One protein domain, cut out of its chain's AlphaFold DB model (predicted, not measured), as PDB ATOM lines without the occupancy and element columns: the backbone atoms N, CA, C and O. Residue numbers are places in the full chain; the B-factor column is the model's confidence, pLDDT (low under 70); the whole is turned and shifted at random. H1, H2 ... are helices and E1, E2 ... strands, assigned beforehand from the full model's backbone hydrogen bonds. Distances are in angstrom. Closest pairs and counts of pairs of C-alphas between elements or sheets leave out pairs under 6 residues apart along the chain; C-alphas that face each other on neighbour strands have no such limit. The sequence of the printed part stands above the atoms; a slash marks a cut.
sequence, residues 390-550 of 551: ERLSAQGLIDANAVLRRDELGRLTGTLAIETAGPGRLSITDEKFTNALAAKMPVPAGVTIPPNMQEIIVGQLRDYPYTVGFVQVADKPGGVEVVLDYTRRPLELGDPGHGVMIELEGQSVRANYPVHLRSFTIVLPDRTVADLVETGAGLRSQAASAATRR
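AT A GLANCE: This is residues 390 to 550 of the 551 residues of an uncharacterized protein of Phycisphaerae bacterium (UniProt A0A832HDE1). One long, twisted antiparallel wall is built of the long strands E2, E3, E5, E6 and E9, and at one end E5 bends sharply into a short wing made with E4 and E1. H1 and H2 sit together by that wing, H3 packs on the wall near E3, and the hairpin E7 and E8 makes the far end of the long axis, opposite residues 541 to 550, which stick out beyond H3. The printed part has 161 residues, with nine named strands and four named helices in the order E1 E2 E3 E4 H1 H2 E5 E6 E7 E8 E9 H3 H4; the class is mixed, helices and strands. The whole is loose, with a radius of gyration of the C-alphas of 19.5 A, and spans 70 by 29 by 27 A.

HOW THE PARTS SIT: E1, residues 392 to 395, is antiparallel to E4, residues 424 to 428, with N 393 and O 427 2.8 A apart. E2, residues 397 to 406, and E3, residues 412 to 420, form a hairpin, with N 401 and O 417 2.8 A apart. H1, residues 431 to 438, touches H2, residues 453 to 462, at Ala 438 and Ile 457, their closest C-alphas, 5.8 A apart, at a steep tilt of 63 degrees, opposite ways. H1 is only just not on the branched sheet, with 4 pairs of C-alphas within 10 A. H2 is on it at a height over the sheet of 10.1 A and stands up from it. E5, residues 464 to 476, bends by 103 degrees at residue 467; E3 and E4 lie on one side of it and E6, residues 479 to 488, on the other side. All three are antiparallel to E5, with N 418 and O 471 2.8 A, N 426 and O 464 2.9 A, and N 472 and O 483 2.9 A apart. E7, residues 500 to 504, and E8, residues 507 to 511, form a hairpin, with N 502 and O 509 2.9 A apart. E9, residues 517 to 525, is an edge strand antiparallel to E6, with N 482 and O 522 2.8 A apart. H3, residues 529 to 536, stands up from the sheet over E3; the closest C-alphas, of Gly 414 and Val 529, are 5.7 A apart. H4, residues 540 to 548, is close to H3 but not clearly touching, about perpendicular at 89 degrees. In H1, H2, H3 and H4 every O i to N i+4 pair is within hydrogen-bond range.

IN THESE COORDINATES: E1 begins at C-alpha 392, (289.157, 356.116, 315.623). From first to last C-alpha E2 measures 29.7 A, E3 26.1 A, E5 27.8 A, E6 28.2 A and E9 21.3 A, and H2 14.2 A. E5 ends at C-alpha 476, (296.089, 361.248, 337.331), and H4 at C-alpha 548, (266.518, 349.479, 336.439).

THE WHOLE: The two C-alphas farthest apart, of Gln 507 and Arg 550, are 72.4 A apart. The printed part has no cut. The links H1 to H2 and E6 to E7 are long, with 14 and 11 residues. Residues 447 to 448 pair antiparallel with residues 503 to 504 of E7. The mean pLDDT of the printed part is 83.4, and residues 533 to 550 are under 70.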
ATOM      1  N   GLU A 390     283.355 355.517 316.529       75.06
ATOM      2  CA  GLU A 390     283.004 356.445 315.445       75.06
ATOM      3  C   GLU A 390     284.139 357.402 315.056       75.06
ATOM      4  O   GLU A 390     284.061 358.066 314.021       75.06
ATOM      5  N   ARG A 391     285.183 357.506 315.889       80.56
ATOM      6  CA  ARG A 391     286.221 358.547 315.774       80.56
ATOM      7  C   ARG A 391     287.603 358.004 315.452       80.56
ATOM      8  O   ARG A 391     288.453 358.772 315.003       80.56
ATOM      9  N   LEU A 392     287.843 356.727 315.734       84.00
ATOM     10  CA  LEU A 392     289.157 356.116 315.623       84.00
ATOM     11  C   LEU A 392     289.020 354.692 315.096       84.00
ATOM     12  O   LEU A 392     288.314 353.861 315.663       84.00
ATOM     13  N   SER A 393     289.741 354.405 314.019       88.69
ATOM     14  CA  SER A 393     289.983 353.047 313.554       88.69
ATOM     15  C   SER A 393     291.475 352.762 313.610       88.69
ATOM     16  O   SER A 393     292.308 353.654 313.440       88.69
ATOM     17  N   ALA A 394     291.816 351.518 313.915       90.75
ATOM     18  CA  ALA A 394     293.197 351.117 314.074       90.75
ATOM     19  C   ALA A 394     293.399 349.701 313.537       90.75
ATOM     20  O   ALA A 394     292.516 348.851 313.658       90.75
ATOM     21  N   GLN A 395     294.549 349.479 312.918       93.88
ATOM     22  CA  GLN A 395     294.959 348.223 312.306       93.88
ATOM     23  C   GLN A 395     296.372 347.892 312.762       93.88
ATOM     24  O   GLN A 395     297.209 348.788 312.870       93.88
ATOM     25  N   GLY A 396     296.637 346.605 312.958       93.38
ATOM     26  CA  GLY A 396     297.890 346.097 313.500       93.38
ATOM     27  C   GLY A 396     297.627 345.175 314.683       93.38
ATOM     28  O   GLY A 396     296.518 345.137 315.220       93.38
ATOM     29  N   LEU A 397     298.649 344.422 315.072       93.62
ATOM     30  CA  LEU A 397     298.621 343.617 316.286       93.62
ATOM     31  C   LEU A 397     299.206 344.424 317.441       93.62
ATOM     32  O   LEU A 397     300.087 345.259 317.237       93.62
ATOM     33  N   ILE A 398     298.723 344.172 318.648       94.12
ATOM     34  CA  ILE A 398     299.175 344.838 319.864       94.12
ATOM     35  C   ILE A 398     299.371 343.848 321.005       94.12
ATOM     36  O   ILE A 398     298.658 342.852 321.127       94.12
ATOM     37  N   ASP A 399     300.298 344.206 321.878       94.69
ATOM     38  CA  ASP A 399     300.452 343.658 323.211       94.69
ATOM     39  C   ASP A 399     299.985 344.727 324.201       94.69
ATOM     40  O   ASP A 399     300.295 345.910 324.054       94.69
ATOM     41  N   ALA A 400     299.201 344.348 325.204       92.56
ATOM     42  CA  ALA A 400     298.684 345.301 326.177       92.56
ATOM     43  C   ALA A 400     298.813 344.781 327.601       92.56
ATOM     44  O   ALA A 400     298.671 343.594 327.864       92.56
ATOM     45  N   ASN A 401     299.048 345.691 328.536       94.25
ATOM     46  CA  ASN A 401     299.086 345.423 329.962       94.25
ATOM     47  C   ASN A 401     298.177 346.424 330.667       94.25
ATOM     48  O   ASN A 401     298.414 347.628 330.598       94.25
ATOM     49  N   ALA A 402     297.160 345.932 331.361       91.81
ATOM     50  CA  ALA A 402     296.286 346.724 332.206       91.81
ATOM     51  C   ALA A 402     296.467 346.328 333.671       91.81
ATOM     52  O   ALA A 402     296.422 345.151 334.027       91.81
ATOM     53  N   VAL A 403     296.638 347.331 334.525       93.94
ATOM     54  CA  VAL A 403     296.676 347.192 335.978       93.94
ATOM     55  C   VAL A 403     295.562 348.052 336.540       93.94
ATOM     56  O   VAL A 403     295.567 349.261 336.337       93.94
ATOM     57  N   LEU A 404     294.625 347.451 337.263       92.06
ATOM     58  CA  LEU A 404     293.563 348.150 337.980       92.06
ATOM     59  C   LEU A 404     293.691 347.845 339.469       92.06
ATOM     60  O   LEU A 404     293.855 346.692 339.855       92.06
ATOM     61  N   ARG A 405     293.608 348.867 340.315       93.75
ATOM     62  CA  ARG A 405     293.696 348.777 341.773       93.75
ATOM     63  C   ARG A 405     292.699 349.721 342.415       93.75
ATOM     64  O   ARG A 405     292.551 350.869 342.001       93.75
ATOM     65  N   ARG A 406     292.040 349.241 343.461       89.81
ATOM     66  CA  ARG A 406     291.223 350.092 344.316       89.81
ATOM     67  C   ARG A 406     292.132 350.903 345.241       89.81
ATOM     68  O   ARG A 406     292.974 350.326 345.926       89.81
ATOM     69  N   ASP A 407     291.982 352.221 345.221       87.88
ATOM     70  CA  ASP A 407     292.723 353.138 346.084       87.88
ATOM     71  C   ASP A 407     292.140 353.185 347.512       87.88
ATOM     72  O   ASP A 407     291.135 352.540 347.827       87.88
ATOM     73  N   GLU A 408     292.774 353.961 348.396       87.62
ATOM     74  CA  GLU A 408     292.341 354.141 349.791       87.62
ATOM     75  C   GLU A 408     290.952 354.791 349.918       87.62
ATOM     76  O   GLU A 408     290.274 354.618 350.930       87.62
ATOM     77  N   LEU A 409     290.505 355.511 348.884       86.88
ATOM     78  CA  LEU A 409     289.186 356.140 348.808       86.88
ATOM     79  C   LEU A 409     288.125 355.192 348.228       86.88
ATOM     80  O   LEU A 409     286.979 355.595 348.020       86.88
ATOM     81  N   GLY A 410     288.495 353.942 347.947       83.88
ATOM     82  CA  GLY A 410     287.609 352.947 347.371       83.88
ATOM     83  C   GLY A 410     287.356 353.132 345.874       83.88
ATOM     84  O   GLY A 410     286.461 352.473 345.347       83.88
ATOM     85  N   ARG A 411     288.102 353.991 345.170       85.75
ATOM     86  CA  ARG A 411     287.966 354.225 343.724       85.75
ATOM     87  C   ARG A 411     288.861 353.274 342.945       85.75
ATOM     88  O   ARG A 411     289.970 352.972 343.372       85.75
ATOM     89  N   LEU A 412     288.391 352.800 341.795       84.81
ATOM     90  CA  LEU A 412     289.199 351.959 340.919       84.81
ATOM     91  C   LEU A 412     290.091 352.857 340.053       84.81
ATOM     92  O   LEU A 412     289.587 353.665 339.279       84.81
ATOM     93  N   THR A 413     291.403 352.718 340.206       91.81
ATOM     94  CA  THR A 413     292.421 353.471 339.463       91.81
ATOM     95  C   THR A 413     293.373 352.511 338.770       91.81
ATOM     96  O   THR A 413     293.457 351.342 339.147       91.81
ATOM     97  N   GLY A 414     294.100 352.955 337.756       93.44
ATOM     98  CA  GLY A 414     294.970 352.053 337.036       93.44
ATOM     99  C   GLY A 414     295.805 352.661 335.932       93.44
ATOM    100  O   GLY A 414     295.876 353.875 335.728       93.44
ATOM    101  N   THR A 415     296.457 351.753 335.220       94.25
ATOM    102  CA  THR A 415     297.222 352.031 334.015       94.25
ATOM    103  C   THR A 415     296.876 351.010 332.941       94.25
ATOM    104  O   THR A 415     296.615 349.846 333.231       94.25
ATOM    105  N   LEU A 416     296.888 351.445 331.688       92.38
ATOM    106  CA  LEU A 416     296.821 350.597 330.509       92.38
ATOM    107  C   LEU A 416     297.959 351.016 329.582       92.38
ATOM    108  O   LEU A 416     297.993 352.147 329.110       92.38
ATOM    109  N   ALA A 417     298.900 350.114 329.344       94.62
ATOM    110  CA  ALA A 417     299.978 350.286 328.384       94.62
ATOM    111  C   ALA A 417     299.714 349.373 327.188       94.62
ATOM    112  O   ALA A 417     299.460 348.187 327.375       94.62
ATOM    113  N   ILE A 418     299.760 349.917 325.979       93.75
ATOM    114  CA  ILE A 418     299.572 349.196 324.722       93.75
ATOM    115  C   ILE A 418     300.814 349.437 323.876       93.75
ATOM    116  O   ILE A 418     301.189 350.583 323.649       93.75
ATOM    117  N   GLU A 419     301.423 348.373 323.385       96.25
ATOM    118  CA  GLU A 419     302.546 348.393 322.459       96.25
ATOM    119  C   GLU A 419     302.140 347.663 321.180       96.25
ATOM    120  O   GLU A 419     301.457 346.645 321.218       96.25
ATOM    121  N   THR A 420     302.512 348.185 320.019       94.88
ATOM    122  CA  THR A 420     302.204 347.524 318.748       94.88
ATOM    123  C   THR A 420     303.202 346.408 318.475       94.88
ATOM    124  O   THR A 420     304.407 346.654 318.426       94.88
ATOM    125  N   ALA A 421     302.711 345.215 318.165       91.44
ATOM    126  CA  ALA A 421     303.504 344.070 317.737       91.44
ATOM    127  C   ALA A 421     303.829 344.136 316.226       91.44
ATOM    128  O   ALA A 421     303.637 343.166 315.489       91.44
ATOM    129  N   GLY A 422     304.298 345.296 315.750       91.38
ATOM    130  CA  GLY A 422     304.695 345.531 314.359       91.38
ATOM    131  C   GLY A 422     304.025 346.738 313.688       91.38
ATOM    132  O   GLY A 422     303.416 347.573 314.362       91.38
ATOM    133  N   PRO A 423     304.158 346.854 312.351       94.69
ATOM    134  CA  PRO A 423     303.596 347.963 311.599       94.69
ATOM    135  C   PRO A 423     302.071 347.903 311.564       94.69
ATOM    136  O   PRO A 423     301.462 346.832 311.569       94.69
ATOM    137  N   GLY A 424     301.461 349.075 311.448       95.50
ATOM    138  CA  GLY A 424     300.017 349.203 311.421       95.50
ATOM    139  C   GLY A 424     299.567 350.557 310.903       95.50
ATOM    140  O   GLY A 424     300.323 351.300 310.265       95.50
ATOM    141  N   ARG A 425     298.297 350.867 311.141       94.88
ATOM    142  CA  ARG A 425     297.657 352.085 310.649       94.88
ATOM    143  C   ARG A 425     296.678 352.609 311.681       94.88
ATOM    144  O   ARG A 425     295.805 351.879 312.135       94.88
ATOM    145  N   LEU A 426     296.822 353.879 312.029       92.81
ATOM    146  CA  LEU A 426     295.876 354.614 312.855       92.81
ATOM    147  C   LEU A 426     295.112 355.587 311.958       92.81
ATOM    148  O   LEU A 426     295.721 356.309 311.174       92.81
ATOM    149  N   SER A 427     293.791 355.619 312.057       91.81
ATOM    150  CA  SER A 427     292.960 356.526 311.274       91.81
ATOM    151  C   SER A 427     291.957 357.224 312.178       91.81
ATOM    152  O   SER A 427     291.160 356.585 312.868       91.81
ATOM    153  N   ILE A 428     292.023 358.553 312.184       89.88
ATOM    154  CA  ILE A 428     291.123 359.411 312.946       89.88
ATOM    155  C   ILE A 428     290.034 359.911 311.997       89.88
ATOM    156  O   ILE A 428     290.294 360.703 311.091       89.88
ATOM    157  N   THR A 429     288.811 359.429 312.192       86.94
ATOM    158  CA  THR A 429     287.653 359.748 311.342       86.94
ATOM    159  C   THR A 429     286.943 361.029 311.775       86.94
ATOM    160  O   THR A 429     286.286 361.674 310.960       86.94
ATOM    161  N   ASP A 430     287.087 361.440 313.039       87.88
ATOM    162  CA  ASP A 430     286.482 362.671 313.554       87.88
ATOM    163  C   ASP A 430     287.251 363.906 313.064       87.88
ATOM    164  O   ASP A 430     288.376 364.188 313.484       87.88
ATOM    165  N   GLU A 431     286.621 364.671 312.175       87.75
ATOM    166  CA  GLU A 431     287.197 365.879 311.590       87.75
ATOM    167  C   GLU A 431     287.456 366.984 312.622       87.75
ATOM    168  O   GLU A 431     288.500 367.634 312.572       87.75
ATOM    169  N   LYS A 432     286.556 367.179 313.595       86.88
ATOM    170  CA  LYS A 432     286.740 368.203 314.634       86.88
ATOM    171  C   LYS A 432     287.928 367.850 315.516       86.88
ATOM    172  O   LYS A 432     288.755 368.713 315.807       86.88
ATOM    173  N   PHE A 433     288.024 366.584 315.911       83.50
ATOM    174  CA  PHE A 433     289.134 366.087 316.711       83.50
ATOM    175  C   PHE A 433     290.456 366.146 315.936       83.50
ATOM    176  O   PHE A 433     291.443 366.648 316.464       83.50
ATOM    177  N   THR A 434     290.463 365.739 314.664       87.62
ATOM    178  CA  THR A 434     291.654 365.796 313.801       87.62
ATOM    179  C   THR A 434     292.142 367.231 313.605       87.62
ATOM    180  O   THR A 434     293.334 367.495 313.733       87.62
ATOM    181  N   ASN A 435     291.234 368.181 313.364       87.12
ATOM    182  CA  ASN A 435     291.583 369.597 313.224       87.12
ATOM    183  C   ASN A 435     292.129 370.183 314.535       87.12
ATOM    184  O   ASN A 435     293.112 370.926 314.516       87.12
ATOM    185  N   ALA A 436     291.530 369.823 315.674       85.69
ATOM    186  CA  ALA A 436     292.005 370.244 316.991       85.69
ATOM    187  C   ALA A 436     293.384 369.652 317.335       85.69
ATOM    188  O   ALA A 436     294.207 370.338 317.938       85.69
ATOM    189  N   LEU A 437     293.645 368.401 316.943       83.06
ATOM    190  CA  LEU A 437     294.958 367.761 317.061       83.06
ATOM    191  C   LEU A 437     295.991 368.450 316.170       83.06
ATOM    192  O   LEU A 437     297.063 368.814 316.646       83.06
ATOM    193  N   ALA A 438     295.652 368.672 314.900       86.62
ATOM    194  CA  ALA A 438     296.532 369.315 313.934       86.62
ATOM    195  C   ALA A 438     296.948 370.725 314.389       86.62
ATOM    196  O   ALA A 438     298.119 371.072 314.291       86.62
ATOM    197  N   ALA A 439     296.029 371.493 314.987       85.81
ATOM    198  CA  ALA A 439     296.320 372.820 315.537       85.81
ATOM    199  C   ALA A 439     297.303 372.818 316.729       85.81
ATOM    200  O   ALA A 439     297.866 373.860 317.056       85.81
ATOM    201  N   LYS A 440     297.506 371.672 317.394       83.62
ATOM    202  CA  LYS A 440     298.456 371.517 318.510       83.62
ATOM    203  C   LYS A 440     299.825 370.997 318.071       83.62
ATOM    204  O   LYS A 440     300.722 370.900 318.908       83.62
ATOM    205  N   MET A 441     299.989 370.632 316.800       82.50
ATOM    206  CA  MET A 441     301.248 370.087 316.310       82.50
ATOM    207  C   MET A 441     302.309 371.190 316.224       82.50
ATOM    208  O   MET A 441     302.043 372.246 315.647       82.50
ATOM    209  N   PRO A 442     303.512 370.970 316.779       77.56
ATOM    210  CA  PRO A 442     304.579 371.951 316.701       77.56
ATOM    211  C   PRO A 442     305.036 372.116 315.250       77.56
ATOM    212  O   PRO A 442     305.249 371.138 314.528       77.56
ATOM    213  N   VAL A 443     305.224 373.367 314.841       74.56
ATOM    214  CA  VAL A 443     305.882 373.704 313.579       74.56
ATOM    215  C   VAL A 443     307.367 373.945 313.871       74.56
ATOM    216  O   VAL A 443     307.673 374.701 314.798       74.56
ATOM    217  N   PRO A 444     308.299 373.332 313.119       74.25
ATOM    218  CA  PRO A 444     309.724 373.602 313.248       74.25
ATOM    219  C   PRO A 444     310.030 375.099 313.121       74.25
ATOM    220  O   PRO A 444     309.576 375.763 312.189       74.25
ATOM    221  N   ALA A 445     310.819 375.634 314.055       76.75
ATOM    222  CA  ALA A 445     311.266 377.021 313.994       76.75
ATOM    223  C   ALA A 445     312.110 377.263 312.727       76.75
ATOM    224  O   ALA A 445     312.930 376.426 312.359       76.75
ATOM    225  N   GLY A 446     311.917 378.413 312.074       75.25
ATOM    226  CA  GLY A 446     312.681 378.802 310.879       75.25
ATOM    227  C   GLY A 446     312.171 378.237 309.547       75.25
ATOM    228  O   GLY A 446     312.801 378.476 308.521       75.25
ATOM    229  N   VAL A 447     311.037 377.526 309.541       77.94
ATOM    230  CA  VAL A 447     310.375 377.049 308.315       77.94
ATOM    231  C   VAL A 447     309.161 377.926 308.018       77.94
ATOM    232  O   VAL A 447     308.257 378.030 308.851       77.94
ATOM    233  N   THR A 448     309.100 378.531 306.829       79.12
ATOM    234  CA  THR A 448     307.867 379.194 306.376       79.12
ATOM    235  C   THR A 448     306.822 378.125 306.071       79.12
ATOM    236  O   THR A 448     307.032 377.246 305.233       79.12
ATOM    237  N   ILE A 449     305.691 378.194 306.770       72.31
ATOM    238  CA  ILE A 449     304.604 377.219 306.676       72.31
ATOM    239  C   ILE A 449     303.871 377.384 305.333       72.31
ATOM    240  O   ILE A 449     303.354 378.473 305.067       72.31
ATOM    241  N   PRO A 450     303.754 376.331 304.501       80.00
ATOM    242  CA  PRO A 450     302.915 376.372 303.307       80.00
ATOM    243  C   PRO A 450     301.448 376.689 303.660       80.00
ATOM    244  O   PRO A 450     300.951 376.183 304.668       80.00
ATOM    245  N   PRO A 451     300.696 377.442 302.836       84.12
ATOM    246  CA  PRO A 451     299.293 377.767 303.128       84.12
ATOM    247  C   PRO A 451     298.395 376.539 303.364       84.12
ATOM    248  O   PRO A 451     297.428 376.613 304.113       84.12
ATOM    249  N   ASN A 452     298.738 375.395 302.762       87.81
ATOM    250  CA  ASN A 452     298.027 374.120 302.884       87.81
ATOM    251  C   ASN A 452     298.587 373.197 303.985       87.81
ATOM    252  O   ASN A 452     298.270 372.009 304.020       87.81
ATOM    253  N   MET A 453     299.427 373.701 304.892       87.50
ATOM    254  CA  MET A 453     300.068 372.870 305.913       87.50
ATOM    255  C   MET A 453     299.078 372.165 306.831       87.50
ATOM    256  O   MET A 453     299.241 370.989 307.150       87.50
ATOM    257  N   GLN A 454     298.030 372.878 307.237       88.94
ATOM    258  CA  GLN A 454     296.988 372.304 308.076       88.94
ATOM    259  C   GLN A 454     296.320 371.113 307.375       88.94
ATOM    260  O   GLN A 454     296.105 370.079 308.000       88.94
ATOM    261  N   GLU A 455     296.058 371.222 306.069       90.69
ATOM    262  CA  GLU A 455     295.481 370.142 305.260       90.69
ATOM    263  C   GLU A 455     296.429 368.944 305.159       90.69
ATOM    264  O   GLU A 455     295.985 367.801 305.250       90.69
ATOM    265  N   ILE A 456     297.739 369.189 305.040       91.06
ATOM    266  CA  ILE A 456     298.764 368.138 305.048       91.06
ATOM    267  C   ILE A 456     298.759 367.389 306.386       91.06
ATOM    268  O   ILE A 456     298.736 366.158 306.394       91.06
ATOM    269  N   ILE A 457     298.752 368.111 307.513       91.62
ATOM    270  CA  ILE A 457     298.747 367.504 308.851       91.62
ATOM    271  C   ILE A 457     297.461 366.699 309.065       91.62
ATOM    272  O   ILE A 457     297.516 365.544 309.484       91.62
ATOM    273  N   VAL A 458     296.305 367.279 308.730       92.75
ATOM    274  CA  VAL A 458     295.001 366.609 308.821       92.75
ATOM    275  C   VAL A 458     294.966 365.364 307.935       92.75
ATOM    276  O   VAL A 458     294.534 364.308 308.393       92.75
ATOM    277  N   GLY A 459     295.469 365.449 306.702       93.38
ATOM    278  CA  GLY A 459     295.567 364.314 305.785       93.38
ATOM    279  C   GLY A 459     296.413 363.175 306.356       93.38
ATOM    280  O   GLY A 459     295.992 362.022 306.323       93.38
ATOM    281  N   GLN A 460     297.562 363.494 306.957       94.62
ATOM    282  CA  GLN A 460     298.417 362.495 307.601       94.62
ATOM    283  C   GLN A 460     297.815 361.880 308.868       94.62
ATOM    284  O   GLN A 460     298.134 360.734 309.166       94.62
ATOM    285  N   LEU A 461     296.999 362.617 309.631       92.19
ATOM    286  CA  LEU A 461     296.325 362.111 310.836       92.19
ATOM    287  C   LEU A 461     295.076 361.276 310.514       92.19
ATOM    288  O   LEU A 461     294.759 360.337 311.244       92.19
ATOM    289  N   ARG A 462     294.378 361.589 309.413       93.50
ATOM    290  CA  ARG A 462     293.273 360.764 308.897       93.50
ATOM    291  C   ARG A 462     293.752 359.390 308.450       93.50
ATOM    292  O   ARG A 462     292.999 358.429 308.569       93.50
ATOM    293  N   ASP A 463     294.984 359.304 307.963       93.81
ATOM    294  CA  ASP A 463     295.611 358.056 307.553       93.81
ATOM    295  C   ASP A 463     297.082 358.007 307.988       93.81
ATOM    296  O   ASP A 463     297.995 358.477 307.296       93.81
ATOM    297  N   TYR A 464     297.306 357.468 309.187       94.88
ATOM    298  CA  TYR A 464     298.594 357.463 309.864       94.88
ATOM    299  C   TYR A 464     299.219 356.057 309.872       94.88
ATOM    300  O   TYR A 464     299.060 355.312 310.845       94.88
ATOM    301  N   PRO A 465     299.942 355.657 308.806       95.81
ATOM    302  CA  PRO A 465     300.725 354.429 308.817       95.81
ATOM    303  C   PRO A 465     301.924 354.572 309.761       95.81
ATOM    304  O   PRO A 465     302.679 355.548 309.699       95.81
ATOM    305  N   TYR A 466     302.134 353.575 310.611       95.81
ATOM    306  CA  TYR A 466     303.203 353.560 311.606       95.81
ATOM    307  C   TYR A 466     304.013 352.258 311.537       95.81
ATOM    308  O   TYR A 466     303.540 351.239 311.035       95.81
ATOM    309  N   THR A 467     305.252 352.295 312.034       95.56
ATOM    310  CA  THR A 467     306.121 351.112 312.166       95.56
ATOM    311  C   THR A 467     306.056 350.500 313.557       95.56
ATOM    312  O   THR A 467     306.100 349.282 313.679       95.56
ATOM    313  N   VAL A 468     305.978 351.351 314.582       94.56
ATOM    314  CA  VAL A 468     305.817 350.990 315.995       94.56
ATOM    315  C   VAL A 468     304.989 352.087 316.662       94.56
ATOM    316  O   VAL A 468     305.120 353.264 316.311       94.56
ATOM    317  N   GLY A 469     304.144 351.708 317.607       94.19
ATOM    318  CA  GLY A 469     303.306 352.577 318.404       94.19
ATOM    319  C   GLY A 469     303.259 352.130 319.857       94.19
ATOM    320  O   GLY A 469     303.321 350.943 320.169       94.19
ATOM    321  N   PHE A 470     303.122 353.109 320.735       94.69
ATOM    322  CA  PHE A 470     302.936 352.937 322.159       94.69
ATOM    323  C   PHE A 470     301.829 353.877 322.633       94.69
ATOM    324  O   PHE A 470     301.766 355.046 322.246       94.69
ATOM    325  N   VAL A 471     300.928 353.362 323.461       92.00
ATOM    326  CA  VAL A 471     299.874 354.137 324.113       92.00
ATOM    327  C   VAL A 471     299.920 353.848 325.596       92.00
ATOM    328  O   VAL A 471     299.809 352.696 326.007       92.00
ATOM    329  N   GLN A 472     300.025 354.893 326.404       94.50
ATOM    330  CA  GLN A 472     299.899 354.787 327.848       94.50
ATOM    331  C   GLN A 472     298.679 355.566 328.308       94.50
ATOM    332  O   GLN A 472     298.543 356.750 328.032       94.50
ATOM    333  N   VAL A 473     297.804 354.897 329.040       91.88
ATOM    334  CA  VAL A 473     296.649 355.481 329.703       91.88
ATOM    335  C   VAL A 473     296.877 355.331 331.200       91.88
ATOM    336  O   VAL A 473     297.166 354.229 331.665       91.88
ATOM    337  N   ALA A 474     296.787 356.411 331.963       94.69
ATOM    338  CA  ALA A 474     296.995 356.375 333.404       94.69
ATOM    339  C   ALA A 474     296.050 357.336 334.121       94.69
ATOM    340  O   ALA A 474     295.841 358.464 333.673       94.69
ATOM    341  N   ASP A 475     295.524 356.908 335.265       92.88
ATOM    342  CA  ASP A 475     294.805 357.808 336.161       92.88
ATOM    343  C   ASP A 475     295.766 358.837 336.779       92.88
ATOM    344  O   ASP A 475     296.845 358.502 337.280       92.88
ATOM    345  N   LYS A 476     295.368 360.111 336.748       92.62
ATOM    346  CA  LYS A 476     296.089 361.248 337.331       92.62
ATOM    347  C   LYS A 476     295.134 362.107 338.170       92.62
ATOM    348  O   LYS A 476     293.915 362.053 337.991       92.62
ATOM    349  N   PRO A 477     295.651 362.951 339.082       86.81
ATOM    350  CA  PRO A 477     294.824 363.969 339.720       86.81
ATOM    351  C   PRO A 477     294.149 364.853 338.657       86.81
ATOM    352  O   PRO A 477     294.832 365.534 337.896       86.81
ATOM    353  N   GLY A 478     292.813 364.832 338.595       85.69
ATOM    354  CA  GLY A 478     292.020 365.621 337.639       85.69
ATOM    355  C   GLY A 478     291.511 364.870 336.400       85.69
ATOM    356  O   GLY A 478     290.789 365.474 335.611       85.69
ATOM    357  N   GLY A 479     291.829 363.582 336.230       90.06
ATOM    358  CA  GLY A 479     291.273 362.748 335.158       90.06
ATOM    359  C   GLY A 479     292.245 361.690 334.641       90.06
ATOM    360  O   GLY A 479     293.235 361.359 335.290       90.06
ATOM    361  N   VAL A 480     291.981 361.179 333.441       90.44
ATOM    362  CA  VAL A 480     292.859 360.216 332.766       90.44
ATOM    363  C   VAL A 480     293.806 360.936 331.823       90.44
ATOM    364  O   VAL A 480     293.387 361.742 330.995       90.44
ATOM    365  N   GLU A 481     295.081 360.591 331.904       92.38
ATOM    366  CA  GLU A 481     296.099 360.989 330.944       92.38
ATOM    367  C   GLU A 481     296.290 359.881 329.902       92.38
ATOM    368  O   GLU A 481     296.498 358.721 330.254       92.38
ATOM    369  N   VAL A 482     296.218 360.240 328.620       89.50
ATOM    370  CA  VAL A 482     296.503 359.372 327.473       89.50
ATOM    371  C   VAL A 482     297.726 359.924 326.752       89.50
ATOM    372  O   VAL A 482     297.677 361.029 326.216       89.50
ATOM    373  N   VAL A 483     298.808 359.158 326.707       91.44
ATOM    374  CA  VAL A 483     300.044 359.485 325.993       91.44
ATOM    375  C   VAL A 483     300.142 358.598 324.759       91.44
ATOM    376  O   VAL A 483     300.103 357.375 324.870       91.44
ATOM    377  N   LEU A 484     300.260 359.216 323.585       90.69
ATOM    378  CA  LEU A 484     300.417 358.544 322.298       90.69
ATOM    379  C   LEU A 484     301.849 358.735 321.790       90.69
ATOM    380  O   LEU A 484     302.311 359.870 321.653       90.69
ATOM    381  N   ASP A 485     302.530 357.637 321.476       94.12
ATOM    382  CA  ASP A 485     303.869 357.637 320.892       94.12
ATOM    383  C   ASP A 485     303.939 356.683 319.692       94.12
ATOM    384  O   ASP A 485     304.159 355.484 319.832       94.12
ATOM    385  N   TYR A 486     303.696 357.205 318.492       93.69
ATOM    386  CA  TYR A 486     303.743 356.465 317.239       93.69
ATOM    387  C   TYR A 486     304.881 356.959 316.352       93.69
ATOM    388  O   TYR A 486     304.995 358.140 316.006       93.69
ATOM    389  N   THR A 487     305.688 356.009 315.892       94.12
ATOM    390  CA  THR A 487     306.699 356.246 314.867       94.12
ATOM    391  C   THR A 487     306.078 356.024 313.494       94.12
ATOM    392  O   THR A 487     305.797 354.893 313.099       94.12
ATOM    393  N   ARG A 488     305.853 357.120 312.758       93.81
ATOM    394  CA  ARG A 488     305.336 357.081 311.383       93.81
ATOM    395  C   ARG A 488     306.251 356.267 310.466       93.81
ATOM    396  O   ARG A 488     307.474 356.390 310.533       93.81
ATOM    397  N   ARG A 489     305.647 355.522 309.538       95.62
ATOM    398  CA  ARG A 489     306.350 354.979 308.370       95.62
ATOM    399  C   ARG A 489     306.897 356.130 307.500       95.62
ATOM    400  O   ARG A 489     306.252 357.180 307.439       95.62
ATOM    401  N   PRO A 490     308.053 355.970 306.825       95.06
ATOM    402  CA  PRO A 490     308.512 356.946 305.838       95.06
ATOM    403  C   PRO A 490     307.416 357.278 304.820       95.06
ATOM    404  O   PRO A 490     306.657 356.394 304.424       95.06
ATOM    405  N   LEU A 491     307.334 358.551 304.427       94.12
ATOM    406  CA  LEU A 491     306.357 359.009 303.441       94.12
ATOM    407  C   LEU A 491     306.679 358.425 302.061       94.12
ATOM    408  O   LEU A 491     307.826 358.486 301.614       94.12
ATOM    409  N   GLU A 492     305.659 357.905 301.389       94.19
ATOM    410  CA  GLU A 492     305.713 357.373 300.028       94.19
ATOM    411  C   GLU A 492     305.129 358.376 299.018       94.19
ATOM    412  O   GLU A 492     304.480 359.364 299.374       94.19
ATOM    413  N   LEU A 493     305.371 358.141 297.725       93.81
ATOM    414  CA  LEU A 493     304.828 358.990 296.668       93.81
ATOM    415  C   LEU A 493     303.291 358.954 296.700       93.81
ATOM    416  O   LEU A 493     302.690 357.906 296.493       93.81
ATOM    417  N   GLY A 494     302.677 360.121 296.901       90.38
ATOM    418  CA  GLY A 494     301.224 360.268 297.017       90.38
ATOM    419  C   GLY A 494     300.745 360.491 298.452       90.38
ATOM    420  O   GLY A 494     299.630 360.979 298.631       90.38
ATOM    421  N   ASP A 495     301.588 360.238 299.457       92.06
ATOM    422  CA  ASP A 495     301.248 360.552 300.843       92.06
ATOM    423  C   ASP A 495     301.165 362.075 301.053       92.06
ATOM    424  O   ASP A 495     302.019 362.825 300.554       92.06
ATOM    425  N   PRO A 496     300.195 362.571 301.847       91.75
ATOM    426  CA  PRO A 496     300.168 363.973 302.241       91.75
ATOM    427  C   PRO A 496     301.485 364.364 302.924       91.75
ATOM    428  O   PRO A 496     301.908 363.733 303.889       91.75
ATOM    429  N   GLY A 497     302.143 365.413 302.425       89.62
ATOM    430  CA  GLY A 497     303.441 365.877 302.931       89.62
ATOM    431  C   GLY A 497     304.664 365.234 302.269       89.62
ATOM    432  O   GLY A 497     305.788 365.597 302.619       89.62
ATOM    433  N   HIS A 498     304.493 364.320 301.309       94.50
ATOM    434  CA  HIS A 498     305.603 363.841 300.487       94.50
ATOM    435  C   HIS A 498     306.000 364.896 299.442       94.50
ATOM    436  O   HIS A 498     305.210 365.270 298.573       94.50
ATOM    437  N   GLY A 499     307.256 365.336 299.480       91.56
ATOM    438  CA  GLY A 499     307.838 366.244 298.499       91.56
ATOM    439  C   GLY A 499     307.133 367.599 298.398       91.56
ATOM    440  O   GLY A 499     306.963 368.094 297.280       91.56
ATOM    441  N   VAL A 500     306.724 368.166 299.534       91.00
ATOM    442  CA  VAL A 500     306.172 369.523 299.642       91.00
ATOM    443  C   VAL A 500     307.272 370.568 299.506       91.00
ATOM    444  O   VAL A 500     308.408 370.361 299.933       91.00
ATOM    445  N   MET A 501     306.932 371.694 298.884       89.00
ATOM    446  CA  MET A 501     307.833 372.837 298.794       89.00
ATOM    447  C   MET A 501     307.776 373.610 300.108       89.00
ATOM    448  O   MET A 501     306.706 374.070 300.500       89.00
ATOM    449  N   ILE A 502     308.919 373.740 300.774       87.62
ATOM    450  CA  ILE A 502     309.082 374.568 301.969       87.62
ATOM    451  C   ILE A 502     310.145 375.627 301.706       87.62
ATOM    452  O   ILE A 502     311.072 375.406 300.923       87.62
ATOM    453  N   GLU A 503     310.007 376.777 302.354       85.94
ATOM    454  CA  GLU A 503     311.022 377.822 302.313       85.94
ATOM    455  C   GLU A 503     311.900 377.711 303.561       85.94
ATOM    456  O   GLU A 503     311.415 377.803 304.692       85.94
ATOM    457  N   LEU A 504     313.190 377.474 303.338       82.81
ATOM    458  CA  LEU A 504     314.228 377.402 304.360       82.81
ATOM    459  C   LEU A 504     315.259 378.476 304.030       82.81
ATOM    460  O   LEU A 504     315.858 378.440 302.957       82.81
ATOM    461  N   GLU A 505     315.418 379.458 304.919       85.44
ATOM    462  CA  GLU A 505     316.392 380.552 304.755       85.44
ATOM    463  C   GLU A 505     316.267 381.302 303.404       85.44
ATOM    464  O   GLU A 505     317.257 381.721 302.806       85.44
ATOM    465  N   GLY A 506     315.037 381.463 302.896       84.88
ATOM    466  CA  GLY A 506     314.754 382.132 301.617       84.88
ATOM    467  C   GLY A 506     314.935 381.257 300.370       84.88
ATOM    468  O   GLY A 506     314.810 381.753 299.250       84.88
ATOM    469  N   GLN A 507     315.227 379.961 300.526       87.38
ATOM    470  CA  GLN A 507     315.307 379.003 299.422       87.38
ATOM    471  C   GLN A 507     314.116 378.045 299.433       87.38
ATOM    472  O   GLN A 507     313.805 377.418 300.445       87.38
ATOM    473  N   SER A 508     313.464 377.891 298.277       88.38
ATOM    474  CA  SER A 508     312.426 376.878 298.078       88.38
ATOM    475  C   SER A 508     313.063 375.509 297.862       88.38
ATOM    476  O   SER A 508     313.656 375.253 296.813       88.38
ATOM    477  N   VAL A 509     312.907 374.613 298.831       89.81
ATOM    478  CA  VAL A 509     313.405 373.238 298.756       89.81
ATOM    479  C   VAL A 509     312.257 372.243 298.833       89.81
ATOM    480  O   VAL A 509     311.242 372.472 299.493       89.81
ATOM    481  N   ARG A 510     312.415 371.117 298.138       90.25
ATOM    482  CA  ARG A 510     311.456 370.015 298.181       90.25
ATOM    483  C   ARG A 510     311.811 369.094 299.341       90.25
ATOM    484  O   ARG A 510     312.883 368.494 299.330       90.25
ATOM    485  N   ALA A 511     310.918 368.969 300.314       88.69
ATOM    486  CA  ALA A 511     311.144 368.175 301.513       88.69
ATOM    487  C   ALA A 511     309.954 367.259 301.820       88.69
ATOM    488  O   ALA A 511     308.816 367.517 301.431       88.69
ATOM    489  N   ASN A 512     310.232 366.178 302.543       91.06
ATOM    490  CA  ASN A 512     309.203 365.347 303.151       91.06
ATOM    491  C   ASN A 512     308.887 365.915 304.532       91.06
ATOM    492  O   ASN A 512     309.800 366.102 305.334       91.06
ATOM    493  N   TYR A 513     307.611 366.163 304.810       88.75
ATOM    494  CA  TYR A 513     307.165 366.671 306.103       88.75
ATOM    495  C   TYR A 513     306.345 365.606 306.840       88.75
ATOM    496  O   TYR A 513     305.125 365.583 306.702       88.75
ATOM    497  N   PRO A 514     306.969 364.678 307.583       90.12
ATOM    498  CA  PRO A 514     306.238 363.692 308.372       90.12
ATOM    499  C   PRO A 514     305.674 364.311 309.658       90.12
ATOM    500  O   PRO A 514     306.385 364.953 310.430       90.12
ATOM    501  N   VAL A 515     304.397 364.061 309.936       89.38
ATOM    502  CA  VAL A 515     303.799 364.318 311.250       89.38
ATOM    503  C   VAL A 515     304.235 363.209 312.200       89.38
ATOM    504  O   VAL A 515     304.012 362.027 311.934       89.38
ATOM    505  N   HIS A 516     304.831 363.577 313.329       86.81
ATOM    506  CA  HIS A 516     305.233 362.640 314.375       86.81
ATOM    507  C   HIS A 516     304.310 362.773 315.587       86.81
ATOM    508  O   HIS A 516     304.237 363.833 316.200       86.81
ATOM    509  N   LEU A 517     303.635 361.685 315.949       87.62
ATOM    510  CA  LEU A 517     302.877 361.587 317.194       87.62
ATOM    511  C   LEU A 517     303.818 361.097 318.298       87.62
ATOM    512  O   LEU A 517     303.737 359.940 318.667       87.62
ATOM    513  N   ARG A 518     304.751 361.925 318.780       87.69
ATOM    514  CA  ARG A 518     305.685 361.539 319.858       87.69
ATOM    515  C   ARG A 518     305.283 362.165 321.179       87.69
ATOM    516  O   ARG A 518     305.147 363.385 321.246       87.69
ATOM    517  N   SER A 519     305.129 361.332 322.209       87.06
ATOM    518  CA  SER A 519     304.755 361.753 323.567       87.06
ATOM    519  C   SER A 519     303.568 362.731 323.592       87.06
ATOM    520  O   SER A 519     303.554 363.707 324.341       87.06
ATOM    521  N   PHE A 520     302.582 362.508 322.720       85.00
ATOM    522  CA  PHE A 520     301.436 363.394 322.591       85.00
ATOM    523  C   PHE A 520     300.431 363.111 323.706       85.00
ATOM    524  O   PHE A 520     299.840 362.033 323.745       85.00
ATOM    525  N   THR A 521     300.220 364.085 324.590       87.12
ATOM    526  CA  THR A 521     299.380 363.916 325.781       87.12
ATOM    527  C   THR A 521     297.980 364.503 325.599       87.12
ATOM    528  O   THR A 521     297.807 365.671 325.238       87.12
ATOM    529  N   ILE A 522     296.962 363.704 325.916       85.00
ATOM    530  CA  ILE A 522     295.553 364.088 326.003       85.00
ATOM    531  C   ILE A 522     295.099 363.866 327.442       85.00
ATOM    532  O   ILE A 522     295.273 362.781 327.984       85.00
ATOM    533  N   VAL A 523     294.477 364.874 328.048       85.81
ATOM    534  CA  VAL A 523     293.852 364.736 329.368       85.81
ATOM    535  C   VAL A 523     292.342 364.662 329.186       85.81
ATOM    536  O   VAL A 523     291.739 365.548 328.580       85.81
ATOM    537  N   LEU A 524     291.743 363.590 329.695       84.38
ATOM    538  CA  LEU A 524     290.307 363.354 329.727       84.38
ATOM    539  C   LEU A 524     289.806 363.642 331.151       84.38
ATOM    540  O   LEU A 524     289.967 362.787 332.027       84.38
ATOM    541  N   PRO A 525     289.236 364.834 331.408       85.56
ATOM    542  CA  PRO A 525     288.728 365.168 332.732       85.56
ATOM    543  C   PRO A 525     287.559 364.254 333.108       85.56
ATOM    544  O   PRO A 525     286.836 363.762 332.237       85.56
ATOM    545  N   ASP A 526     287.386 364.031 334.411       84.19
ATOM    546  CA  ASP A 526     286.252 363.295 334.994       84.19
ATOM    547  C   ASP A 526     286.063 361.856 334.477       84.19
ATOM    548  O   ASP A 526     284.970 361.290 334.529       84.19
ATOM    549  N   ARG A 527     287.131 361.246 333.960       83.12
ATOM    550  CA  ARG A 527     287.179 359.832 333.579       83.12
ATOM    551  C   ARG A 527     288.221 359.108 334.409       83.12
ATOM    552  O   ARG A 527     289.174 359.734 334.868       83.12
ATOM    553  N   THR A 528     288.032 357.800 334.553       82.81
ATOM    554  CA  THR A 528     289.022 356.870 335.105       82.81
ATOM    555  C   THR A 528     289.442 355.822 334.074       82.81
ATOM    556  O   THR A 528     288.722 355.577 333.100       82.81
ATOM    557  N   VAL A 529     290.587 355.161 334.266       84.06
ATOM    558  CA  VAL A 529     290.967 354.007 333.425       84.06
ATOM    559  C   VAL A 529     289.905 352.912 333.516       84.06
ATOM    560  O   VAL A 529     289.561 352.298 332.507       84.06
ATOM    561  N   ALA A 530     289.317 352.725 334.700       78.12
ATOM    562  CA  ALA A 530     288.208 351.804 334.906       78.12
ATOM    563  C   ALA A 530     287.002 352.136 334.011       78.12
ATOM    564  O   ALA A 530     286.485 351.242 333.348       78.12
ATOM    565  N   ASP A 531     286.615 353.414 333.900       76.06
ATOM    566  CA  ASP A 531     285.532 353.840 333.001       76.06
ATOM    567  C   ASP A 531     285.812 353.484 331.540       76.06
ATOM    568  O   ASP A 531     284.890 353.136 330.798       76.06
ATOM    569  N   LEU A 532     287.069 353.600 331.106       71.62
ATOM    570  CA  LEU A 532     287.477 353.296 329.735       71.62
ATOM    571  C   LEU A 532     287.432 351.788 329.469       71.62
ATOM    572  O   LEU A 532     286.923 351.365 328.431       71.62
ATOM    573  N   VAL A 533     287.879 350.977 330.431       69.69
ATOM    574  CA  VAL A 533     287.801 349.512 330.354       69.69
ATOM    575  C   VAL A 533     286.344 349.029 330.396       69.69
ATOM    576  O   VAL A 533     285.962 348.181 329.592       69.69
ATOM    577  N   GLU A 534     285.495 349.599 331.259       64.31
ATOM    578  CA  GLU A 534     284.068 349.250 331.354       64.31
ATOM    579  C   GLU A 534     283.270 349.641 330.107       64.31
ATOM    580  O   GLU A 534     282.406 348.883 329.653       64.31
ATOM    581  N   THR A 535     283.541 350.828 329.555       57.22
ATOM    582  CA  THR A 535     282.905 351.286 328.311       57.22
ATOM    583  C   THR A 535     283.339 350.397 327.148       57.22
ATOM    584  O   THR A 535     282.515 350.044 326.306       57.22
ATOM    585  N   GLY A 536     284.601 349.967 327.159       49.62
ATOM    586  CA  GLY A 536     285.147 349.066 326.167       49.62
ATOM    587  C   GLY A 536     284.596 347.647 326.209       49.62
ATOM    588  O   GLY A 536     284.256 347.075 325.185       49.62
ATOM    589  N   ALA A 537     284.416 347.074 327.391       47.50
ATOM    590  CA  ALA A 537     283.877 345.724 327.516       47.50
ATOM    591  C   ALA A 537     282.364 345.623 327.203       47.50
ATOM    592  O   ALA A 537     281.770 344.560 327.381       47.50
ATOM    593  N   GLY A 538     281.701 346.713 326.786       41.31
ATOM    594  CA  GLY A 538     280.255 346.739 326.535       41.31
ATOM    595  C   GLY A 538     279.393 346.574 327.798       41.31
ATOM    596  O   GLY A 538     278.171 346.443 327.700       41.31
ATOM    597  N   LEU A 539     280.000 346.615 328.990       38.69
ATOM    598  CA  LEU A 539     279.373 346.250 330.269       38.69
ATOM    599  C   LEU A 539     278.349 347.281 330.770       38.69
ATOM    600  O   LEU A 539     277.440 346.940 331.532       38.69
ATOM    601  N   ARG A 540     278.432 348.540 330.313       37.59
ATOM    602  CA  ARG A 540     277.501 349.605 330.738       37.59
ATOM    603  C   ARG A 540     276.038 349.330 330.366       37.59
ATOM    604  O   ARG A 540     275.154 349.760 331.105       37.59
ATOM    605  N   SER A 541     275.755 348.602 329.279       35.06
ATOM    606  CA  SER A 541     274.364 348.287 328.900       35.06
ATOM    607  C   SER A 541     273.714 347.274 329.855       35.06
ATOM    608  O   SER A 541     272.536 347.409 330.196       35.06
ATOM    609  N   GLN A 542     274.491 346.322 330.378       33.78
ATOM    610  CA  GLN A 542     274.000 345.282 331.283       33.78
ATOM    611  C   GLN A 542     273.841 345.794 332.722       33.78
ATOM    612  O   GLN A 542     272.797 345.568 333.336       33.78
ATOM    613  N   ALA A 543     274.791 346.585 333.233       31.83
ATOM    614  CA  ALA A 543     274.691 347.181 334.571       31.83
ATOM    615  C   ALA A 543     273.495 348.149 334.706       31.83
ATOM    616  O   ALA A 543     272.788 348.133 335.716       31.83
ATOM    617  N   ALA A 544     273.202 348.938 333.663       32.66
ATOM    618  CA  ALA A 544     272.024 349.808 333.630       32.66
ATOM    619  C   ALA A 544     270.708 349.004 333.628       32.66
ATOM    620  O   ALA A 544     269.752 349.368 334.316       32.66
ATOM    621  N   SER A 545     270.660 347.872 332.919       31.27
ATOM    622  CA  SER A 545     269.483 346.994 332.899       31.27
ATOM    623  C   SER A 545     269.235 346.275 334.239       31.27
ATOM    624  O   SER A 545     268.083 346.130 334.649       31.27
ATOM    625  N   ALA A 546     270.295 345.928 334.980       30.55
ATOM    626  CA  ALA A 546     270.203 345.342 336.318       30.55
ATOM    627  C   ALA A 546     269.783 346.369 337.389       30.55
ATOM    628  O   ALA A 546     268.980 346.058 338.270       30.55
ATOM    629  N   ALA A 547     270.259 347.615 337.288       31.30
ATOM    630  CA  ALA A 547     269.874 348.695 338.198       31.30
ATOM    631  C   ALA A 547     268.422 349.168 337.986       31.30
ATOM    632  O   ALA A 547     267.753 349.555 338.943       31.30
ATOM    633  N   THR A 548     267.907 349.092 336.753       32.50
ATOM    634  CA  THR A 548     266.518 349.479 336.439       32.50
ATOM    635  C   THR A 548     265.500 348.420 336.886       32.50
ATOM    636  O   THR A 548     264.356 348.762 337.139       32.50
ATOM    637  N   ARG A 549     265.911 347.154 337.064       33.19
ATOM    638  CA  ARG A 549     265.063 346.070 337.605       33.19
ATOM    639  C   ARG A 549     264.958 346.045 339.139       33.19
ATOM    640  O   ARG A 549     264.230 345.218 339.676       33.19
ATOM    641  N   ARG A 550     265.688 346.918 339.846       30.91
ATOM    642  CA  ARG A 550     265.619 347.083 341.315       30.91
ATOM    643  C   ARG A 550     264.843 348.333 341.765       30.91
ATOM    644  O   ARG A 550     264.842 348.642 342.954       30.91
TER     645      ARG A 550